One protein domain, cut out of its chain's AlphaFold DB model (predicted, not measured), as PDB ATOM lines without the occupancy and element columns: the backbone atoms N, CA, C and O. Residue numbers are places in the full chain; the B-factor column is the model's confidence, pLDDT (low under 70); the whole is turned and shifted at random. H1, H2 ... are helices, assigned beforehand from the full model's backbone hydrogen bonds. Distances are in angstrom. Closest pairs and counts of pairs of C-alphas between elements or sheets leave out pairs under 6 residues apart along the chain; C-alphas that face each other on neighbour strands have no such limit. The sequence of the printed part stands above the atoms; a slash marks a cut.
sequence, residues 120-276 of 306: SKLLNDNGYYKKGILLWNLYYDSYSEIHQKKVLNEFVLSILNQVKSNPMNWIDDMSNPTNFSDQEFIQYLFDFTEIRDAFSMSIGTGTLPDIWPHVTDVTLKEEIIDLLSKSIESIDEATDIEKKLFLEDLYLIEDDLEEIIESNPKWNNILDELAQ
ATOM      1  N   SER A 120      65.581 113.518  27.552       35.28
ATOM      2  CA  SER A 120      64.894 114.812  27.434       35.28
ATOM      3  C   SER A 120      65.139 115.785  28.614       35.28
ATOM      4  O   SER A 120      64.528 116.852  28.659       35.28
ATOM      5  N   LYS A 121      66.084 115.495  29.527       32.31
ATOM      6  CA  LYS A 121      66.582 116.338  30.639       32.31
ATOM      7  C   LYS A 121      66.897 117.797  30.252       32.31
ATOM      8  O   LYS A 121      66.906 118.658  31.125       32.31
ATOM      9  N   LEU A 122      67.133 118.084  28.966       29.92
ATOM     10  CA  LEU A 122      67.367 119.432  28.421       29.92
ATOM     11  C   LEU A 122      66.171 120.066  27.680       29.92
ATOM     12  O   LEU A 122      66.248 121.244  27.339       29.92
ATOM     13  N   LEU A 123      65.085 119.333  27.403       33.53
ATOM     14  CA  LEU A 123      63.956 119.832  26.600       33.53
ATOM     15  C   LEU A 123      62.555 119.518  27.153       33.53
ATOM     16  O   LEU A 123      61.626 120.243  26.800       33.53
ATOM     17  N   ASN A 124      62.359 118.527  28.022       36.19
ATOM     18  CA  ASN A 124      61.027 118.261  28.551       36.19
ATOM     19  C   ASN A 124      60.594 119.337  29.554       36.19
ATOM     20  O   ASN A 124      61.192 119.518  30.619       36.19
ATOM     21  N   ASP A 125      59.445 119.948  29.266       41.69
ATOM     22  CA  ASP A 125      58.546 120.349  30.337       41.69
ATOM     23  C   ASP A 125      57.939 119.069  30.937       41.69
ATOM     24  O   ASP A 125      56.849 118.629  30.573       41.69
ATOM     25  N   ASN A 126      58.688 118.440  31.851       50.84
ATOM     26  CA  ASN A 126      58.213 117.343  32.703       50.84
ATOM     27  C   ASN A 126      57.192 117.849  33.746       50.84
ATOM     28  O   ASN A 126      57.065 117.258  34.811       50.84
ATOM     29  N   GLY A 127      56.490 118.959  33.490       47.69
ATOM     30  CA  GLY A 127      55.578 119.605  34.423       47.69
ATOM     31  C   GLY A 127      54.506 118.670  34.974       47.69
ATOM     32  O   GLY A 127      54.183 118.797  36.146       47.69
ATOM     33  N   TYR A 128      54.007 117.705  34.191       50.16
ATOM     34  CA  TYR A 128      53.065 116.702  34.701       50.16
ATOM     35  C   TYR A 128      53.743 115.736  35.687       50.16
ATOM     36  O   TYR A 128      53.364 115.716  36.851       50.16
ATOM     37  N   TYR A 129      54.810 115.033  35.284       56.44
ATOM     38  CA  TYR A 129      55.583 114.146  36.172       56.44
ATOM     39  C   TYR A 129      56.072 114.849  37.445       56.44
ATOM     40  O   TYR A 129      55.887 114.345  38.546       56.44
ATOM     41  N   LYS A 130      56.635 116.056  37.315       59.44
ATOM     42  CA  LYS A 130      57.093 116.872  38.449       59.44
ATOM     43  C   LYS A 130      55.946 117.291  39.365       59.44
ATOM     44  O   LYS A 130      56.157 117.363  40.568       59.44
ATOM     45  N   LYS A 131      54.751 117.569  38.827       59.69
ATOM     46  CA  LYS A 131      53.550 117.794  39.644       59.69
ATOM     47  C   LYS A 131      53.110 116.500  40.323       59.69
ATOM     48  O   LYS A 131      52.847 116.557  41.510       59.69
ATOM     49  N   GLY A 132      53.087 115.363  39.628       64.12
ATOM     50  CA  GLY A 132      52.758 114.053  40.202       64.12
ATOM     51  C   GLY A 132      53.660 113.700  41.384       64.12
ATOM     52  O   GLY A 132      53.163 113.533  42.492       64.12
ATOM     53  N   ILE A 133      54.980 113.732  41.180       67.44
ATOM     54  CA  ILE A 133      56.002 113.532  42.222       67.44
ATOM     55  C   ILE A 133      55.828 114.536  43.371       67.44
ATOM     56  O   ILE A 133      55.856 114.149  44.537       67.44
ATOM     57  N   LEU A 134      55.607 115.823  43.082       65.81
ATOM     58  CA  LEU A 134      55.415 116.845  44.118       65.81
ATOM     59  C   LEU A 134      54.119 116.631  44.920       65.81
ATOM     60  O   LEU A 134      54.135 116.768  46.138       65.81
ATOM     61  N   LEU A 135      53.010 116.279  44.269       66.56
ATOM     62  CA  LEU A 135      51.733 115.976  44.923       66.56
ATOM     63  C   LEU A 135      51.843 114.694  45.757       66.56
ATOM     64  O   LEU A 135      51.368 114.669  46.886       66.56
ATOM     65  N   TRP A 136      52.525 113.666  45.249       73.56
ATOM     66  CA  TRP A 136      52.813 112.431  45.977       73.56
ATOM     67  C   TRP A 136      53.619 112.702  47.254       73.56
ATOM     68  O   TRP A 136      53.145 112.404  48.350       73.56
ATOM     69  N   ASN A 137      54.759 113.390  47.132       72.44
ATOM     70  CA  ASN A 137      55.595 113.804  48.264       72.44
ATOM     71  C   ASN A 137      54.844 114.691  49.279       72.44
ATOM     72  O   ASN A 137      55.072 114.581  50.480       72.44
ATOM     73  N   LEU A 138      53.942 115.572  48.828       66.25
ATOM     74  CA  LEU A 138      53.149 116.434  49.717       66.25
ATOM     75  C   LEU A 138      52.011 115.698  50.435       66.25
ATOM     76  O   LEU A 138      51.585 116.142  51.503       66.25
ATOM     77  N   TYR A 139      51.472 114.629  49.844       67.12
ATOM     78  CA  TYR A 139      50.239 114.001  50.317       67.12
ATOM     79  C   TYR A 139      50.417 112.629  50.956       67.12
ATOM     80  O   TYR A 139      49.515 112.238  51.695       67.12
ATOM     81  N   TYR A 140      51.542 111.936  50.749       69.50
ATOM     82  CA  TYR A 140      51.754 110.592  51.290       69.50
ATOM     83  C   TYR A 140      51.539 110.525  52.814       69.50
ATOM     84  O   TYR A 140      50.566 109.919  53.258       69.50
ATOM     85  N   ASP A 141      52.339 111.237  53.613       68.31
ATOM     86  CA  ASP A 141      52.217 111.230  55.085       68.31
ATOM     87  C   ASP A 141      50.955 111.933  55.621       68.31
ATOM     88  O   ASP A 141      50.568 111.756  56.777       68.31
ATOM     89  N   SER A 142      50.331 112.796  54.814       62.91
ATOM     90  CA  SER A 142      49.301 113.738  55.282       62.91
ATOM     91  C   SER A 142      47.860 113.288  55.023       62.91
ATOM     92  O   SER A 142      46.931 113.912  55.541       62.91
ATOM     93  N   TYR A 143      47.646 112.242  54.219       65.00
ATOM     94  CA  TYR A 143      46.319 111.820  53.762       65.00
ATOM     95  C   TYR A 143      46.110 110.308  53.894       65.00
ATOM     96  O   TYR A 143      47.047 109.527  54.000       65.00
ATOM     97  N   SER A 144      44.843 109.884  53.891       70.81
ATOM     98  CA  SER A 144      44.502 108.462  53.961       70.81
ATOM     99  C   SER A 144      44.911 107.699  52.698       70.81
ATOM    100  O   SER A 144      44.934 108.254  51.601       70.81
ATOM    101  N   GLU A 145      45.116 106.391  52.850       75.06
ATOM    102  CA  GLU A 145      45.433 105.418  51.792       75.06
ATOM    103  C   GLU A 145      44.565 105.570  50.521       75.06
ATOM    104  O   GLU A 145      45.050 105.463  49.398       75.06
ATOM    105  N   ILE A 146      43.281 105.913  50.679       70.81
ATOM    106  CA  ILE A 146      42.345 106.168  49.569       70.81
ATOM    107  C   ILE A 146      42.788 107.361  48.699       70.81
ATOM    108  O   ILE A 146      42.615 107.338  47.481       70.81
ATOM    109  N   HIS A 147      43.351 108.412  49.299       65.06
ATOM    110  CA  HIS A 147      43.862 109.577  48.571       65.06
ATOM    111  C   HIS A 147      45.223 109.293  47.940       65.06
ATOM    112  O   HIS A 147      45.442 109.683  46.796       65.06
ATOM    113  N   GLN A 148      46.096 108.562  48.643       69.94
ATOM    114  CA  GLN A 148      47.363 108.076  48.090       69.94
ATOM    115  C   GLN A 148      47.099 107.281  46.797       69.94
ATOM    116  O   GLN A 148      47.611 107.631  45.738       69.94
ATOM    117  N   LYS A 149      46.191 106.296  46.840       72.25
ATOM    118  CA  LYS A 149      45.808 105.486  45.670       72.25
ATOM    119  C   LYS A 149      45.253 106.309  44.507       72.25
ATOM    120  O   LYS A 149      45.510 105.961  43.361       72.25
ATOM    121  N   LYS A 150      44.538 107.411  44.764       66.06
ATOM    122  CA  LYS A 150      44.103 108.331  43.696       66.06
ATOM    123  C   LYS A 150      45.281 109.046  43.037       66.06
ATOM    124  O   LYS A 150      45.372 109.035  41.818       66.06
ATOM    125  N   VAL A 151      46.193 109.624  43.823       70.00
ATOM    126  CA  VAL A 151      47.385 110.312  43.287       70.00
ATOM    127  C   VAL A 151      48.269 109.346  42.494       70.00
ATOM    128  O   VAL A 151      48.752 109.705  41.422       70.00
ATOM    129  N   LEU A 152      48.434 108.113  42.981       74.56
ATOM    130  CA  LEU A 152      49.217 107.083  42.301       74.56
ATOM    131  C   LEU A 152      48.561 106.628  40.986       74.56
ATOM    132  O   LEU A 152      49.256 106.486  39.986       74.56
ATOM    133  N   ASN A 153      47.233 106.474  40.951       69.25
ATOM    134  CA  ASN A 153      46.515 106.148  39.717       69.25
ATOM    135  C   ASN A 153      46.581 107.278  38.678       69.25
ATOM    136  O   ASN A 153      46.846 106.994  37.518       69.25
ATOM    137  N   GLU A 154      46.434 108.549  39.067       65.06
ATOM    138  CA  GLU A 154      46.637 109.685  38.144       65.06
ATOM    139  C   GLU A 154      48.077 109.734  37.603       65.06
ATOM    140  O   GLU A 154      48.310 109.994  36.420       65.06
ATOM    141  N   PHE A 155      49.066 109.430  38.451       73.19
ATOM    142  CA  PHE A 155      50.463 109.328  38.037       73.19
ATOM    143  C   PHE A 155      50.682 108.195  37.021       73.19
ATOM    144  O   PHE A 155      51.272 108.438  35.967       73.19
ATOM    145  N   VAL A 156      50.152 106.995  37.278       74.06
ATOM    146  CA  VAL A 156      50.247 105.847  36.359       74.06
ATOM    147  C   VAL A 156      49.480 106.094  35.064       74.06
ATOM    148  O   VAL A 156      50.042 105.901  33.992       74.06
ATOM    149  N   LEU A 157      48.266 106.649  35.115       65.88
ATOM    150  CA  LEU A 157      47.542 107.096  33.921       65.88
ATOM    151  C   LEU A 157      48.364 108.095  33.094       65.88
ATOM    152  O   LEU A 157      48.244 108.115  31.871       65.88
ATOM    153  N   SER A 158      49.227 108.899  33.721       63.19
ATOM    154  CA  SER A 158      50.121 109.804  32.997       63.19
ATOM    155  C   SER A 158      51.297 109.102  32.306       63.19
ATOM    156  O   SER A 158      51.724 109.601  31.264       63.19
ATOM    157  N   ILE A 159      51.761 107.955  32.821       65.25
ATOM    158  CA  ILE A 159      52.710 107.051  32.145       65.25
ATOM    159  C   ILE A 159      52.009 106.386  30.955       65.25
ATOM    160  O   ILE A 159      52.463 106.504  29.818       65.25
ATOM    161  N   LEU A 160      50.846 105.769  31.194       62.09
ATOM    162  CA  LEU A 160      50.078 105.047  30.175       62.09
ATOM    163  C   LEU A 160      49.694 105.946  28.984       62.09
ATOM    164  O   LEU A 160      49.898 105.585  27.829       62.09
ATOM    165  N   ASN A 161      49.194 107.158  29.243       53.84
ATOM    166  CA  ASN A 161      48.684 108.061  28.203       53.84
ATOM    167  C   ASN A 161      49.761 108.891  27.472       53.84
ATOM    168  O   ASN A 161      49.420 109.862  26.780       53.84
ATOM    169  N   GLN A 162      51.054 108.597  27.638       51.34
ATOM    170  CA  GLN A 162      52.126 109.392  27.038       51.34
ATOM    171  C   GLN A 162      53.209 108.528  26.398       51.34
ATOM    172  O   GLN A 162      54.026 107.941  27.096       51.34
ATOM    173  N   VAL A 163      53.362 108.629  25.069       47.38
ATOM    174  CA  VAL A 163      54.628 108.255  24.413       47.38
ATOM    175  C   VAL A 163      55.664 109.361  24.636       47.38
ATOM    176  O   VAL A 163      56.068 110.117  23.747       47.38
ATOM    177  N   LYS A 164      56.035 109.517  25.901       49.00
ATOM    178  CA  LYS A 164      57.147 110.327  26.367       49.00
ATOM    179  C   LYS A 164      57.990 109.451  27.258       49.00
ATOM    180  O   LYS A 164      57.494 108.567  27.935       49.00
ATOM    181  N   SER A 165      59.251 109.818  27.347       45.59
ATOM    182  CA  SER A 165      60.089 109.337  28.416       45.59
ATOM    183  C   SER A 165      59.517 109.557  29.796       45.59
ATOM    184  O   SER A 165      59.223 110.692  30.189       45.59
ATOM    185  N   ASN A 166      59.570 108.480  30.560       51.47
ATOM    186  CA  ASN A 166      59.704 108.541  31.995       51.47
ATOM    187  C   ASN A 166      60.900 109.440  32.384       51.47
ATOM    188  O   ASN A 166      61.940 109.439  31.708       51.47
ATOM    189  N   PRO A 167      60.785 110.251  33.449       52.53
ATOM    190  CA  PRO A 167      61.931 110.944  34.025       52.53
ATOM    191  C   PRO A 167      62.997 109.933  34.464       52.53
ATOM    192  O   PRO A 167      62.660 108.910  35.049       52.53
ATOM    193  N   MET A 168      64.286 110.239  34.270       52.72
ATOM    194  CA  MET A 168      65.339 109.491  34.974       52.72
ATOM    195  C   MET A 168      65.040 109.474  36.478       52.72
ATOM    196  O   MET A 168      64.804 110.552  37.028       52.72
ATOM    197  N   ASN A 169      65.126 108.296  37.104       64.00
ATOM    198  CA  ASN A 169      64.966 108.090  38.547       64.00
ATOM    199  C   ASN A 169      63.549 108.395  39.078       64.00
ATOM    200  O   ASN A 169      63.389 108.742  40.244       64.00
ATOM    201  N   TRP A 170      62.502 108.278  38.248       73.19
ATOM    202  CA  TRP A 170      61.123 108.500  38.710       73.19
ATOM    203  C   TRP A 170      60.673 107.496  39.782       73.19
ATOM    204  O   TRP A 170      59.825 107.843  40.600       73.19
ATOM    205  N   ILE A 171      61.235 106.282  39.770       81.19
ATOM    206  CA  ILE A 171      61.012 105.250  40.788       81.19
ATOM    207  C   ILE A 171      61.568 105.759  42.121       81.19
ATOM    208  O   ILE A 171      60.783 105.951  43.045       81.19
ATOM    209  N   ASP A 172      62.856 106.126  42.175       79.38
ATOM    210  CA  ASP A 172      63.512 106.723  43.345       79.38
ATOM    211  C   ASP A 172      62.740 107.961  43.859       79.38
ATOM    212  O   ASP A 172      62.484 108.113  45.055       79.38
ATOM    213  N   ASP A 173      62.350 108.874  42.962       76.94
ATOM    214  CA  ASP A 173      61.629 110.116  43.292       76.94
ATOM    215  C   ASP A 173      60.236 109.851  43.916       76.94
ATOM    216  O   ASP A 173      59.699 110.709  44.630       76.94
ATOM    217  N   MET A 174      59.646 108.677  43.650       79.44
ATOM    218  CA  MET A 174      58.340 108.246  44.160       79.44
ATOM    219  C   MET A 174      58.435 107.266  45.347       79.44
ATOM    220  O   MET A 174      57.524 107.264  46.175       79.44
ATOM    221  N   SER A 175      59.514 106.488  45.490       83.81
ATOM    222  CA  SER A 175      59.769 105.618  46.651       83.81
ATOM    223  C   SER A 175      60.296 106.405  47.863       83.81
ATOM    224  O   SER A 175      59.915 106.131  49.001       83.81
ATOM    225  N   ASN A 176      61.077 107.471  47.636       80.69
ATOM    226  CA  ASN A 176      61.628 108.342  48.687       80.69
ATOM    227  C   ASN A 176      60.637 108.774  49.799       80.69
ATOM    228  O   ASN A 176      60.985 108.624  50.973       80.69
ATOM    229  N   PRO A 177      59.426 109.305  49.513       75.25
ATOM    230  CA  PRO A 177      58.492 109.713  50.567       75.25
ATOM    231  C   PRO A 177      57.854 108.544  51.329       75.25
ATOM    232  O   PRO A 177      57.274 108.773  52.387       75.25
ATOM    233  N   THR A 178      57.917 107.309  50.820       76.88
ATOM    234  CA  THR A 178      57.160 106.184  51.389       76.88
ATOM    235  C   THR A 178      57.949 105.341  52.388       76.88
ATOM    236  O   THR A 178      57.349 104.560  53.129       76.88
ATOM    237  N   ASN A 179      59.276 105.513  52.441       78.44
ATOM    238  CA  ASN A 179      60.238 104.587  53.057       78.44
ATOM    239  C   ASN A 179      60.208 103.162  52.466       78.44
ATOM    240  O   ASN A 179      60.759 102.248  53.077       78.44
ATOM    241  N   PHE A 180      59.579 102.959  51.305       84.44
ATOM    242  CA  PHE A 180      59.686 101.699  50.576       84.44
ATOM    243  C   PHE A 180      61.050 101.622  49.890       84.44
ATOM    244  O   PHE A 180      61.570 102.622  49.397       84.44
ATOM    245  N   SER A 181      61.604 100.417  49.806       88.00
ATOM    246  CA  SER A 181      62.560 100.103  48.747       88.00
ATOM    247  C   SER A 181      61.881 100.203  47.377       88.00
ATOM    248  O   SER A 181      60.660 100.071  47.257       88.00
ATOM    249  N   ASP A 182      62.665 100.381  46.318       87.25
ATOM    250  CA  ASP A 182      62.122 100.464  44.958       87.25
ATOM    251  C   ASP A 182      61.349  99.190  44.568       87.25
ATOM    252  O   ASP A 182      60.330  99.270  43.893       87.25
ATOM    253  N   GLN A 183      61.771  98.024  45.071       89.94
ATOM    254  CA  GLN A 183      61.085  96.737  44.886       89.94
ATOM    255  C   GLN A 183      59.696  96.729  45.549       89.94
ATOM    256  O   GLN A 183      58.705  96.364  44.918       89.94
ATOM    257  N   GLU A 184      59.596  97.190  46.800       89.50
ATOM    258  CA  GLU A 184      58.317  97.333  47.510       89.50
ATOM    259  C   GLU A 184      57.408  98.376  46.842       89.50
ATOM    260  O   GLU A 184      56.197  98.175  46.760       89.50
ATOM    261  N   PHE A 185      57.973  99.470  46.320       89.12
ATOM    262  CA  PHE A 185      57.217 100.484  45.583       89.12
ATOM    263  C   PHE A 185      56.708  99.974  44.226       89.12
ATOM    264  O   PHE A 185      55.556 100.240  43.877       89.12
ATOM    265  N   ILE A 186      57.506  99.193  43.489       90.38
ATOM    266  CA  ILE A 186      57.043  98.517  42.272       90.38
ATOM    267  C   ILE A 186      55.920  97.529  42.600       90.38
ATOM    268  O   ILE A 186      54.869  97.603  41.963       90.38
ATOM    269  N   GLN A 187      56.056  96.679  43.623       90.19
ATOM    270  CA  GLN A 187      54.958  95.786  44.020       90.19
ATOM    271  C   GLN A 187      53.687  96.579  44.375       90.19
ATOM    272  O   GLN A 187      52.602  96.252  43.903       90.19
ATOM    273  N   TYR A 188      53.822  97.682  45.117       87.62
ATOM    274  CA  TYR A 188      52.706  98.567  45.463       87.62
ATOM    275  C   TYR A 188      52.033  99.204  44.229       87.62
ATOM    276  O   TYR A 188      50.811  99.364  44.205       87.62
ATOM    277  N   LEU A 189      52.795  99.546  43.184       88.25
ATOM    278  CA  LEU A 189      52.242  99.990  41.900       88.25
ATOM    279  C   LEU A 189      51.421  98.884  41.228       88.25
ATOM    280  O   LEU A 189      50.286  99.141  40.823       88.25
ATOM    281  N   PHE A 190      51.952  97.662  41.143       88.75
ATOM    282  CA  PHE A 190      51.235  96.519  40.568       88.75
ATOM    283  C   PHE A 190      49.995  96.115  41.381       88.75
ATOM    284  O   PHE A 190      49.004  95.685  40.796       88.75
ATOM    285  N   ASP A 191      49.996  96.272  42.703       86.12
ATOM    286  CA  ASP A 191      48.854  95.893  43.546       86.12
ATOM    287  C   ASP A 191      47.677  96.888  43.468       86.12
ATOM    288  O   ASP A 191      46.538  96.524  43.776       86.12
ATOM    289  N   PHE A 192      47.926  98.150  43.082       81.81
ATOM    290  CA  PHE A 192      46.943  99.239  43.211       81.81
ATOM    291  C   PHE A 192      46.692 100.091  41.961       81.81
ATOM    292  O   PHE A 192      45.888 101.029  42.037       81.81
ATOM    293  N   THR A 193      47.352  99.795  40.839       84.06
ATOM    294  CA  THR A 193      47.226 100.557  39.587       84.06
ATOM    295  C   THR A 193      47.273  99.663  38.348       84.06
ATOM    296  O   THR A 193      47.820  98.561  38.376       84.06
ATOM    297  N   GLU A 194      46.788 100.188  37.222       82.69
ATOM    298  CA  GLU A 194      46.830  99.525  35.909       82.69
ATOM    299  C   GLU A 194      48.209  99.642  35.215       82.69
ATOM    300  O   GLU A 194      48.301  99.669  33.991       82.69
ATOM    301  N   ILE A 195      49.318  99.720  35.968       86.25
ATOM    302  CA  ILE A 195      50.676  99.872  35.397       86.25
ATOM    303  C   ILE A 195      51.053  98.733  34.431       86.25
ATOM    304  O   ILE A 195      51.891  98.928  33.556       86.25
ATOM    305  N   ARG A 196      50.383  97.577  34.530       87.75
ATOM    306  CA  ARG A 196      50.480  96.446  33.589       87.75
ATOM    307  C   ARG A 196      50.219  96.840  32.136       87.75
ATOM    308  O   ARG A 196      50.875  96.310  31.242       87.75
ATOM    309  N   ASP A 197      49.315  97.788  31.900       82.56
ATOM    310  CA  ASP A 197      48.982  98.245  30.549       82.56
ATOM    311  C   ASP A 197      50.200  98.880  29.848       82.56
ATOM    312  O   ASP A 197      50.283  98.851  28.619       82.56
ATOM    313  N   ALA A 198      51.189  99.376  30.612       78.50
ATOM    314  CA  ALA A 198      52.436  99.971  30.117       78.50
ATOM    315  C   ALA A 198      53.372  98.983  29.401       78.50
ATOM    316  O   ALA A 198      54.349  99.420  28.799       78.50
ATOM    317  N   PHE A 199      53.101  97.676  29.469       84.75
ATOM    318  CA  PHE A 199      53.857  96.645  28.746       84.75
ATOM    319  C   PHE A 199      53.231  96.295  27.385       84.75
ATOM    320  O   PHE A 199      53.701  95.387  26.704       84.75
ATOM    321  N   SER A 200      52.182  97.019  26.977       80.25
ATOM    322  CA  SER A 200      51.577  96.909  25.647       80.25
ATOM    323  C   SER A 200      52.325  97.775  24.631       80.25
ATOM    324  O   SER A 200      52.659  98.922  24.908       80.25
ATOM    325  N   MET A 201      52.497  97.274  23.410       70.94
ATOM    326  CA  MET A 201      53.328  97.859  22.339       70.94
ATOM    327  C   MET A 201      53.117  99.349  21.992       70.94
ATOM    328  O   MET A 201      54.022  99.996  21.471       70.94
ATOM    329  N   SER A 202      51.933  99.904  22.256       64.81
ATOM    330  CA  SER A 202      51.565 101.296  21.954       64.81
ATOM    331  C   SER A 202      51.437 102.196  23.195       64.81
ATOM    332  O   SER A 202      51.022 103.353  23.085       64.81
ATOM    333  N   ILE A 203      51.786 101.682  24.379       69.69
ATOM    334  CA  ILE A 203      51.553 102.297  25.692       69.69
ATOM    335  C   ILE A 203      52.878 102.330  26.470       69.69
ATOM    336  O   ILE A 203      53.701 101.436  26.342       69.69
ATOM    337  N   GLY A 204      53.110 103.368  27.281       59.94
ATOM    338  CA  GLY A 204      54.143 103.331  28.327       59.94
ATOM    339  C   GLY A 204      55.605 103.147  27.886       59.94
ATOM    340  O   GLY A 204      56.424 102.772  28.721       59.94
ATOM    341  N   THR A 205      55.968 103.416  26.627       67.19
ATOM    342  CA  THR A 205      57.336 103.241  26.093       67.19
ATOM    343  C   THR A 205      58.439 103.761  27.026       67.19
ATOM    344  O   THR A 205      58.446 104.928  27.426       67.19
ATOM    345  N   GLY A 206      59.424 102.914  27.313       67.00
ATOM    346  CA  GLY A 206      60.501 103.158  28.265       67.00
ATOM    347  C   GLY A 206      60.166 102.761  29.704       67.00
ATOM    348  O   GLY A 206      60.985 103.015  30.584       67.00
ATOM    349  N   THR A 207      59.002 102.159  29.970       76.00
ATOM    350  CA  THR A 207      58.607 101.704  31.318       76.00
ATOM    351  C   THR A 207      59.104 100.300  31.629       76.00
ATOM    352  O   THR A 207      59.543 100.066  32.753       76.00
ATOM    353  N   LEU A 208      59.124  99.388  30.648       82.25
ATOM    354  CA  LEU A 208      59.622  98.025  30.854       82.25
ATOM    355  C   LEU A 208      61.054  98.008  31.421       82.25
ATOM    356  O   LEU A 208      61.226  97.454  32.505       82.25
ATOM    357  N   PRO A 209      62.060  98.686  30.831       75.75
ATOM    358  CA  PRO A 209      63.425  98.617  31.349       75.75
ATOM    359  C   PRO A 209      63.658  99.529  32.566       75.75
ATOM    360  O   PRO A 209      64.729  99.470  33.157       75.75
ATOM    361  N   ASP A 210      62.701 100.400  32.923       78.31
ATOM    362  CA  ASP A 210      62.738 101.131  34.199       78.31
ATOM    363  C   ASP A 210      62.270 100.214  35.341       78.31
ATOM    364  O   ASP A 210      62.885 100.191  36.399       78.31
ATOM    365  N   ILE A 211      61.183  99.461  35.136       86.12
ATOM    366  CA  ILE A 211      60.550  98.626  36.168       86.12
ATOM    367  C   ILE A 211      61.262  97.277  36.336       86.12
ATOM    368  O   ILE A 211      61.433  96.814  37.464       86.12
ATOM    369  N   TRP A 212      61.690  96.650  35.238       88.75
ATOM    370  CA  TRP A 212      62.197  95.273  35.211       88.75
ATOM    371  C   TRP A 212      63.302  94.949  36.240       88.75
ATOM    372  O   TRP A 212      63.164  93.928  36.919       88.75
ATOM    373  N   PRO A 213      64.329  95.801  36.472       87.00
ATOM    374  CA  PRO A 213      65.375  95.531  37.472       87.00
ATOM    375  C   PRO A 213      64.866  95.438  38.921       87.00
ATOM    376  O   PRO A 213      65.565  94.929  39.798       87.00
ATOM    377  N   HIS A 214      63.660  95.942  39.187       88.44
ATOM    378  CA  HIS A 214      63.035  95.972  40.507       88.44
ATOM    379  C   HIS A 214      61.948  94.893  40.679       88.44
ATOM    380  O   HIS A 214      61.433  94.726  41.785       88.44
ATOM    381  N   VAL A 215      61.609  94.132  39.630       90.06
ATOM    382  CA  VAL A 215      60.667  93.003  39.715       90.06
ATOM    383  C   VAL A 215      61.412  91.752  40.180       90.06
ATOM    384  O   VAL A 215      62.089  91.086  39.398       90.06
ATOM    385  N   THR A 216      61.285  91.418  41.465       86.44
ATOM    386  CA  THR A 216      61.902  90.213  42.054       86.44
ATOM    387  C   THR A 216      60.961  89.016  42.177       86.44
ATOM    388  O   THR A 216      61.439  87.900  42.378       86.44
ATOM    389  N   ASP A 217      59.643  89.219  42.107       88.12
ATOM    390  CA  ASP A 217      58.680  88.115  42.161       88.12
ATOM    391  C   ASP A 217      58.652  87.375  40.816       88.12
ATOM    392  O   ASP A 217      58.410  87.972  39.765       88.12
ATOM    393  N   VAL A 218      58.913  86.066  40.856       87.94
ATOM    394  CA  VAL A 218      58.951  85.212  39.659       87.94
ATOM    395  C   VAL A 218      57.586  85.173  38.978       87.94
ATOM    396  O   VAL A 218      57.517  85.364  37.772       87.94
ATOM    397  N   THR A 219      56.501  85.016  39.739       89.31
ATOM    398  CA  THR A 219      55.120  85.012  39.228       89.31
ATOM    399  C   THR A 219      54.801  86.306  38.487       89.31
ATOM    400  O   THR A 219      54.165  86.279  37.437       89.31
ATOM    401  N   LEU A 220      55.269  87.441  39.018       89.75
ATOM    402  CA  LEU A 220      55.072  88.744  38.394       89.75
ATOM    403  C   LEU A 220      55.920  88.906  37.122       89.75
ATOM    404  O   LEU A 220      55.417  89.438  36.135       89.75
ATOM    405  N   LYS A 221      57.163  88.395  37.094       91.19
ATOM    406  CA  LYS A 221      57.939  88.305  35.843       91.19
ATOM    407  C   LYS A 221      57.212  87.443  34.803       91.19
ATOM    408  O   LYS A 221      57.054  87.892  33.673       91.19
ATOM    409  N   GLU A 222      56.717  86.258  35.169       90.88
ATOM    410  CA  GLU A 222      55.957  85.385  34.258       90.88
ATOM    411  C   GLU A 222      54.684  86.070  33.719       90.88
ATOM    412  O   GLU A 222      54.385  85.959  32.529       90.88
ATOM    413  N   GLU A 223      53.964  86.826  34.561       90.88
ATOM    414  CA  GLU A 223      52.791  87.621  34.165       90.88
ATOM    415  C   GLU A 223      53.156  88.708  33.138       90.88
ATOM    416  O   GLU A 223      52.478  88.849  32.118       90.88
ATOM    417  N   ILE A 224      54.248  89.448  33.369       92.81
ATOM    418  CA  ILE A 224      54.747  90.469  32.435       92.81
ATOM    419  C   ILE A 224      55.143  89.819  31.102       92.81
ATOM    420  O   ILE A 224      54.740  90.308  30.049       92.81
ATOM    421  N   ILE A 225      55.859  88.691  31.114       93.50
ATOM    422  CA  ILE A 225      56.256  87.989  29.881       93.50
ATOM    423  C   ILE A 225      55.019  87.474  29.114       93.50
ATOM    424  O   ILE A 225      54.971  87.584  27.889       93.50
ATOM    425  N   ASP A 226      53.965  87.014  29.802       93.06
ATOM    426  CA  ASP A 226      52.677  86.675  29.173       93.06
ATOM    427  C   ASP A 226      51.953  87.893  28.547       93.06
ATOM    428  O   ASP A 226      51.135  87.706  27.645       93.06
ATOM    429  N   LEU A 227      52.218  89.132  28.987       91.75
ATOM    430  CA  LEU A 227      51.722  90.362  28.341       91.75
ATOM    431  C   LEU A 227      52.586  90.771  27.135       91.75
ATOM    432  O   LEU A 227      52.051  91.151  26.090       91.75
ATOM    433  N   LEU A 228      53.910  90.643  27.254       93.06
ATOM    434  CA  LEU A 228      54.860  90.921  26.171       93.06
ATOM    435  C   LEU A 228      54.652  89.953  24.994       93.06
ATOM    436  O   LEU A 228      54.545  90.387  23.849       93.06
ATOM    437  N   SER A 229      54.483  88.658  25.278       93.00
ATOM    438  CA  SER A 229      54.190  87.622  24.278       93.00
ATOM    439  C   SER A 229      52.885  87.901  23.516       93.00
ATOM    440  O   SER A 229      52.888  87.878  22.287       93.00
ATOM    441  N   LYS A 230      51.798  88.282  24.210       91.00
ATOM    442  CA  LYS A 230      50.529  88.693  23.569       91.00
ATOM    443  C   LYS A 230      50.664  89.949  22.719       91.00
ATOM    444  O   LYS A 230      49.977  90.070  21.712       91.00
ATOM    445  N   SER A 231      51.523  90.887  23.118       89.62
ATOM    446  CA  SER A 231      51.804  92.063  22.293       89.62
ATOM    447  C   SER A 231      52.466  91.642  20.979       89.62
ATOM    448  O   SER A 231      52.071  92.118  19.921       89.62
ATOM    449  N   ILE A 232      53.405  90.693  21.005       90.88
ATOM    450  CA  ILE A 232      54.066  90.207  19.784       90.88
ATOM    451  C   ILE A 232      53.096  89.507  18.825       90.88
ATOM    452  O   ILE A 232      53.241  89.655  17.615       90.88
ATOM    453  N   GLU A 233      52.057  88.831  19.324       89.00
ATOM    454  CA  GLU A 233      51.012  88.235  18.470       89.00
ATOM    455  C   GLU A 233      50.293  89.260  17.563       89.00
ATOM    456  O   GLU A 233      49.758  88.868  16.525       89.00
ATOM    457  N   SER A 234      50.304  90.557  17.905       87.31
ATOM    458  CA  SER A 234      49.731  91.650  17.101       87.31
ATOM    459  C   SER A 234      50.770  92.640  16.545       87.31
ATOM    460  O   SER A 234      50.409  93.734  16.105       87.31
ATOM    461  N   ILE A 235      52.058  92.273  16.498       85.00
ATOM    462  CA  ILE A 235      53.144  93.189  16.099       85.00
ATOM    463  C   ILE A 235      53.058  93.706  14.659       85.00
ATOM    464  O   ILE A 235      53.529  94.804  14.369       85.00
ATOM    465  N   ASP A 236      52.412  92.952  13.771       83.06
ATOM    466  CA  ASP A 236      52.165  93.352  12.382       83.06
ATOM    467  C   ASP A 236      50.983  94.335  12.231       83.06
ATOM    468  O   ASP A 236      50.781  94.900  11.154       83.06
ATOM    469  N   GLU A 237      50.196  94.562  13.292       82.38
ATOM    470  CA  GLU A 237      49.124  95.571  13.320       82.38
ATOM    471  C   GLU A 237      49.626  96.960  13.758       82.38
ATOM    472  O   GLU A 237      48.944  97.968  13.539       82.38
ATOM    473  N   ALA A 238      50.814  97.027  14.367       72.81
ATOM    474  CA  ALA A 238      51.422  98.257  14.863       72.81
ATOM    475  C   ALA A 238      52.148  99.050  13.764       72.81
ATOM    476  O   ALA A 238      52.517  98.529  12.712       72.81
ATOM    477  N   THR A 239      52.393 100.342  14.004       66.12
ATOM    478  CA  THR A 239      53.249 101.129  13.103       66.12
ATOM    479  C   THR A 239      54.722 100.749  13.265       66.12
ATOM    480  O   THR A 239      55.156 100.394  14.360       66.12
ATOM    481  N   ASP A 240      55.531 100.939  12.212       63.69
ATOM    482  CA  ASP A 240      56.991 100.707  12.227       63.69
ATOM    483  C   ASP A 240      57.702 101.323  13.451       63.69
ATOM    484  O   ASP A 240      58.712 100.806  13.922       63.69
ATOM    485  N   ILE A 241      57.186 102.448  13.963       62.16
ATOM    486  CA  ILE A 241      57.764 103.172  15.100       62.16
ATOM    487  C   ILE A 241      57.323 102.571  16.440       62.16
ATOM    488  O   ILE A 241      58.149 102.489  17.342       62.16
ATOM    489  N   GLU A 242      56.073 102.129  16.577       65.44
ATOM    490  CA  GLU A 242      55.609 101.397  17.768       65.44
ATOM    491  C   GLU A 242      56.321 100.041  17.869       65.44
ATOM    492  O   GLU A 242      56.917  99.745  18.903       65.44
ATOM    493  N   LYS A 243      56.384  99.288  16.758       73.31
ATOM    494  CA  LYS A 243      57.154  98.040  16.641       73.31
ATOM    495  C   LYS A 243      58.618  98.244  17.040       73.31
ATOM    496  O   LYS A 243      59.123  97.518  17.893       73.31
ATOM    497  N   LYS A 244      59.286  99.263  16.479       72.06
ATOM    498  CA  LYS A 244      60.677  99.597  16.825       72.06
ATOM    499  C   LYS A 244      60.839  99.898  18.317       72.06
ATOM    500  O   LYS A 244      61.685  99.285  18.949       72.06
ATOM    501  N   LEU A 245      60.038 100.802  18.882       70.38
ATOM    502  CA  LEU A 245      60.173 101.226  20.283       70.38
ATOM    503  C   LEU A 245      59.907 100.095  21.287       70.38
ATOM    504  O   LEU A 245      60.536 100.050  22.341       70.38
ATOM    505  N   PHE A 246      58.989  99.184  20.966       78.88
ATOM    506  CA  PHE A 246      58.687  98.023  21.798       78.88
ATOM    507  C   PHE A 246      59.807  96.972  21.761       78.88
ATOM    508  O   PHE A 246      60.243  96.505  22.812       78.88
ATOM    509  N   LEU A 247      60.333  96.656  20.571       81.25
ATOM    510  CA  LEU A 247      61.496  95.769  20.430       81.25
ATOM    511  C   LEU A 247      62.760  96.384  21.054       81.25
ATOM    512  O   LEU A 247      63.561  95.666  21.638       81.25
ATOM    513  N   GLU A 248      62.905  97.712  21.015       73.62
ATOM    514  CA  GLU A 248      63.972  98.446  21.708       73.62
ATOM    515  C   GLU A 248      63.902  98.309  23.241       73.62
ATOM    516  O   GLU A 248      64.945  98.173  23.879       73.62
ATOM    517  N   ASP A 249      62.707  98.321  23.840       78.19
ATOM    518  CA  ASP A 249      62.534  98.089  25.282       78.19
ATOM    519  C   ASP A 249      62.797  96.623  25.669       78.19
ATOM    520  O   ASP A 249      63.415  96.374  26.704       78.19
ATOM    521  N   LEU A 250      62.377  95.663  24.838       85.75
ATOM    522  CA  LEU A 250      62.674  94.236  25.019       85.75
ATOM    523  C   LEU A 250      64.180  93.946  24.915       85.75
ATOM    524  O   LEU A 250      64.735  93.256  25.765       85.75
ATOM    525  N   TYR A 251      64.855  94.528  23.922       82.44
ATOM    526  CA  TYR A 251      66.295  94.371  23.695       82.44
ATOM    527  C   TYR A 251      67.142  94.867  24.882       82.44
ATOM    528  O   TYR A 251      68.205  94.330  25.175       82.44
ATOM    529  N   LEU A 252      66.662  95.874  25.624       76.38
ATOM    530  CA  LEU A 252      67.341  96.376  26.827       76.38
ATOM    531  C   LEU A 252      67.290  95.417  28.030       76.38
ATOM    532  O   LEU A 252      67.954  95.694  29.030       76.38
ATOM    533  N   ILE A 253      66.512  94.333  27.951       81.56
ATOM    534  CA  ILE A 253      66.411  93.284  28.975       81.56
ATOM    535  C   ILE A 253      66.622  91.874  28.384       81.56
ATOM    536  O   ILE A 253      66.214  90.892  28.998       81.56
ATOM    537  N   GLU A 254      67.245  91.774  27.202       84.50
ATOM    538  CA  GLU A 254      67.410  90.530  26.432       84.50
ATOM    539  C   GLU A 254      68.073  89.406  27.248       84.50
ATOM    540  O   GLU A 254      67.467  88.348  27.386       84.50
ATOM    541  N   ASP A 255      69.225  89.664  27.884       82.88
ATOM    542  CA  ASP A 255      69.947  88.693  28.734       82.88
ATOM    543  C   ASP A 255      69.038  88.042  29.809       82.88
ATOM    544  O   ASP A 255      69.070  86.832  30.037       82.88
ATOM    545  N   ASP A 256      68.198  88.854  30.460       86.06
ATOM    546  CA  ASP A 256      67.255  88.438  31.508       86.06
ATOM    547  C   ASP A 256      66.057  87.655  30.932       86.06
ATOM    548  O   ASP A 256      65.476  86.802  31.609       86.06
ATOM    549  N   LEU A 257      65.640  87.980  29.703       87.88
ATOM    550  CA  LEU A 257      64.572  87.275  28.993       87.88
ATOM    551  C   LEU A 257      65.059  85.914  28.491       87.88
ATOM    552  O   LEU A 257      64.319  84.942  28.630       87.88
ATOM    553  N   GLU A 258      66.282  85.814  27.962       88.62
ATOM    554  CA  GLU A 258      66.871  84.545  27.519       88.62
ATOM    555  C   GLU A 258      66.873  83.505  28.654       88.62
ATOM    556  O   GLU A 258      66.316  82.422  28.473       88.62
ATOM    557  N   GLU A 259      67.376  83.842  29.851       88.56
ATOM    558  CA  GLU A 259      67.429  82.913  31.002       88.56
ATOM    559  C   GLU A 259      66.037  82.361  31.391       88.56
ATOM    560  O   GLU A 259      65.868  81.167  31.686       88.56
ATOM    561  N   ILE A 260      65.010  83.216  31.366       88.62
ATOM    562  CA  ILE A 260      63.640  82.832  31.739       88.62
ATOM    563  C   ILE A 260      62.960  82.034  30.614       88.62
ATOM    564  O   ILE A 260      62.243  81.066  30.887       88.62
ATOM    565  N   ILE A 261      63.185  82.400  29.350       91.25
ATOM    566  CA  ILE A 261      62.545  81.765  28.190       91.25
ATOM    567  C   ILE A 261      63.196  80.410  27.864       91.25
ATOM    568  O   ILE A 261      62.468  79.466  27.553       91.25
ATOM    569  N   GLU A 262      64.513  80.242  28.054       88.31
ATOM    570  CA  GLU A 262      65.172  78.922  28.014       88.31
ATOM    571  C   GLU A 262      64.511  77.932  28.989       88.31
ATOM    572  O   GLU A 262      64.340  76.747  28.683       88.31
ATOM    573  N   SER A 263      64.084  78.434  30.152       85.06
ATOM    574  CA  SER A 263      63.390  77.653  31.177       85.06
ATOM    575  C   SER A 263      61.915  77.368  30.839       85.06
ATOM    576  O   SER A 263      61.333  76.433  31.397       85.06
ATOM    577  N   ASN A 264      61.293  78.133  29.930       86.56
ATOM    578  CA  ASN A 264      59.889  77.969  29.537       86.56
ATOM    579  C   ASN A 264      59.622  78.387  28.068       86.56
ATOM    580  O   ASN A 264      59.172  79.507  27.807       86.56
ATOM    581  N   PRO A 265      59.797  77.469  27.091       88.12
ATOM    582  CA  PRO A 265      59.769  77.790  25.657       88.12
ATOM    583  C   PRO A 265      58.432  78.284  25.074       88.12
ATOM    584  O   PRO A 265      58.330  78.493  23.865       88.12
ATOM    585  N   LYS A 266      57.377  78.457  25.888       92.00
ATOM    586  CA  LYS A 266      56.086  79.013  25.431       92.00
ATOM    587  C   LYS A 266      56.197  80.463  24.942       92.00
ATOM    588  O   LYS A 266      55.302  80.932  24.248       92.00
ATOM    589  N   TRP A 267      57.284  81.140  25.306       94.44
ATOM    590  CA  TRP A 267      57.566  82.545  25.019       94.44
ATOM    591  C   TRP A 267      58.646  82.756  23.949       94.44
ATOM    592  O   TRP A 267      59.116  83.877  23.769       94.44
ATOM    593  N   ASN A 268      59.038  81.704  23.216       93.38
ATOM    594  CA  ASN A 268      60.056  81.804  22.163       93.38
ATOM    595  C   ASN A 268      59.731  82.860  21.096       93.38
ATOM    596  O   ASN A 268      60.657  83.425  20.529       93.38
ATOM    597  N   ASN A 269      58.452  83.195  20.890       93.25
ATOM    598  CA  ASN A 269      58.033  84.284  20.007       93.25
ATOM    599  C   ASN A 269      58.679  85.640  20.351       93.25
ATOM    600  O   ASN A 269      58.854  86.462  19.458       93.25
ATOM    601  N   ILE A 270      59.060  85.871  21.614       92.12
ATOM    602  CA  ILE A 270      59.794  87.074  22.026       92.12
ATOM    603  C   ILE A 270      61.217  87.073  21.462       92.12
ATOM    604  O   ILE A 270      61.630  88.057  20.851       92.12
ATOM    605  N   LEU A 271      61.939  85.962  21.605       90.25
ATOM    606  CA  LEU A 271      63.306  85.825  21.096       90.25
ATOM    607  C   LEU A 271      63.339  85.719  19.562       90.25
ATOM    608  O   LEU A 271      64.216  86.299  18.931       90.25
ATOM    609  N   ASP A 272      62.361  85.045  18.948       90.81
ATOM    610  CA  ASP A 272      62.236  84.920  17.488       90.81
ATOM    611  C   ASP A 272      62.029  86.289  16.805       90.81
ATOM    612  O   ASP A 272      62.505  86.509  15.688       90.81
ATOM    613  N   GLU A 273      61.334  87.222  17.462       89.00
ATOM    614  CA  GLU A 273      61.115  88.580  16.955       89.00
ATOM    615  C   GLU A 273      62.291  89.520  17.285       89.00
ATOM    616  O   GLU A 273      62.706  90.304  16.429       89.00
ATOM    617  N   LEU A 274      62.903  89.394  18.471       84.25
ATOM    618  CA  LEU A 274      64.156  90.088  18.813       84.25
ATOM    619  C   LEU A 274      65.311  89.702  17.880       84.25
ATOM    620  O   LEU A 274      66.051  90.572  17.429       84.25
ATOM    621  N   ALA A 275      65.422  88.434  17.480       83.56
ATOM    622  CA  ALA A 275      66.438  87.974  16.532       83.56
ATOM    623  C   ALA A 275      66.314  88.611  15.129       83.56
ATOM    624  O   ALA A 275      67.260  88.562  14.337       83.56
ATOM    625  N   GLN A 276      65.161  89.208  14.806       80.88
ATOM    626  CA  GLN A 276      64.922  89.975  13.578       80.88
ATOM    627  C   GLN A 276      65.155  91.488  13.764       80.88
ATOM    628  O   GLN A 276      65.157  92.238  12.784       80.88
TER     629      GLN A 276
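What this domain is: This is residues 120 to 276 of the 306 residues of an uncharacterized protein of Heimdallarchaeota archaeon (strain LC_2) (UniProt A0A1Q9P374). Two lobes of helices stand one after the other along the longest axis, with the short H5 and H6 between them. In one lobe H1 runs alongside both H2 and H3, and H4 crosses H2 and H3 on the side away from H1; in the other, H10 crosses H7 and folds back beside H9, and the last part of H8 meets H10. The printed part has 157 residues with ten helices, H1 to H10 in chain order, and no named strand: all helix. It is compact, with a radius of gyration of the C-alphas of 16.2 A and spans of 49 by 34 by 24 A.

How they stand to each other: Start at the longest helix, H2, residues 145 to 160. It touches H1, residues 127 to 139, at C-alphas 155 and 132, 5.7 A apart; they are a hairpin, at 14 degrees, a shallow tilt. With residues 133 to 137 alone, H1 touches H3, residues 170 to 178, at C-alphas 137 and 177, 5.5 A. H4, residues 182 to 192, is about perpendicular to H3 at 86 degrees and touches it at C-alphas 185 and 175, 5.8 A. Look next at H5, residues 195 to 199: it touches H2 at C-alphas 198 and 160, 5.6 A, and H7, residues 218 to 232, at C-alphas 199 and 228, 6.4 A. H6, residues 208 to 214, touches H4 at C-alphas 214 and 183, 4.9 A, and H8, residues 240 to 251, at C-alphas 209 and 249, 6.2 A. H10, residues 265 to 274, touches H7 at C-alphas 270 and 229, 6.1 A, at a steep tilt of 53 degrees, and H8 at C-alphas 274 and 247, 6.5 A. H9, residues 254 to 263, and H10 are a hairpin that only just touches, with 3 pairs of C-alphas within 8 A, the closest 261 and 267, 6.0 A. Every O i to N i+4 pair is within hydrogen-bond range in H1, H2, H4 and H8, against 3 of 5 in H3, 0 of 1 in H5, 1 of 3 in H6, 10 of 11 in H7, 4 of 6 in H9 and 3 of 6 in H10; O i to N i+3 gives 2 of 2 in H5 and 2 of 4 in H6.

Where its parts are: Find C-alpha 145 at (45.433, 105.418, 51.792); H2 runs 22.1 A from there. H7 runs 21.1 A to C-alpha 232 at (54.066, 90.207, 19.784).

The domain as a whole: The farthest C-alphas, Ser 142 and Gln 276, are 50.5 A apart. The printed part has no cut and no long link. Confidence is under 70 at 49 residues, among them 120 to 135 and 157 to 169.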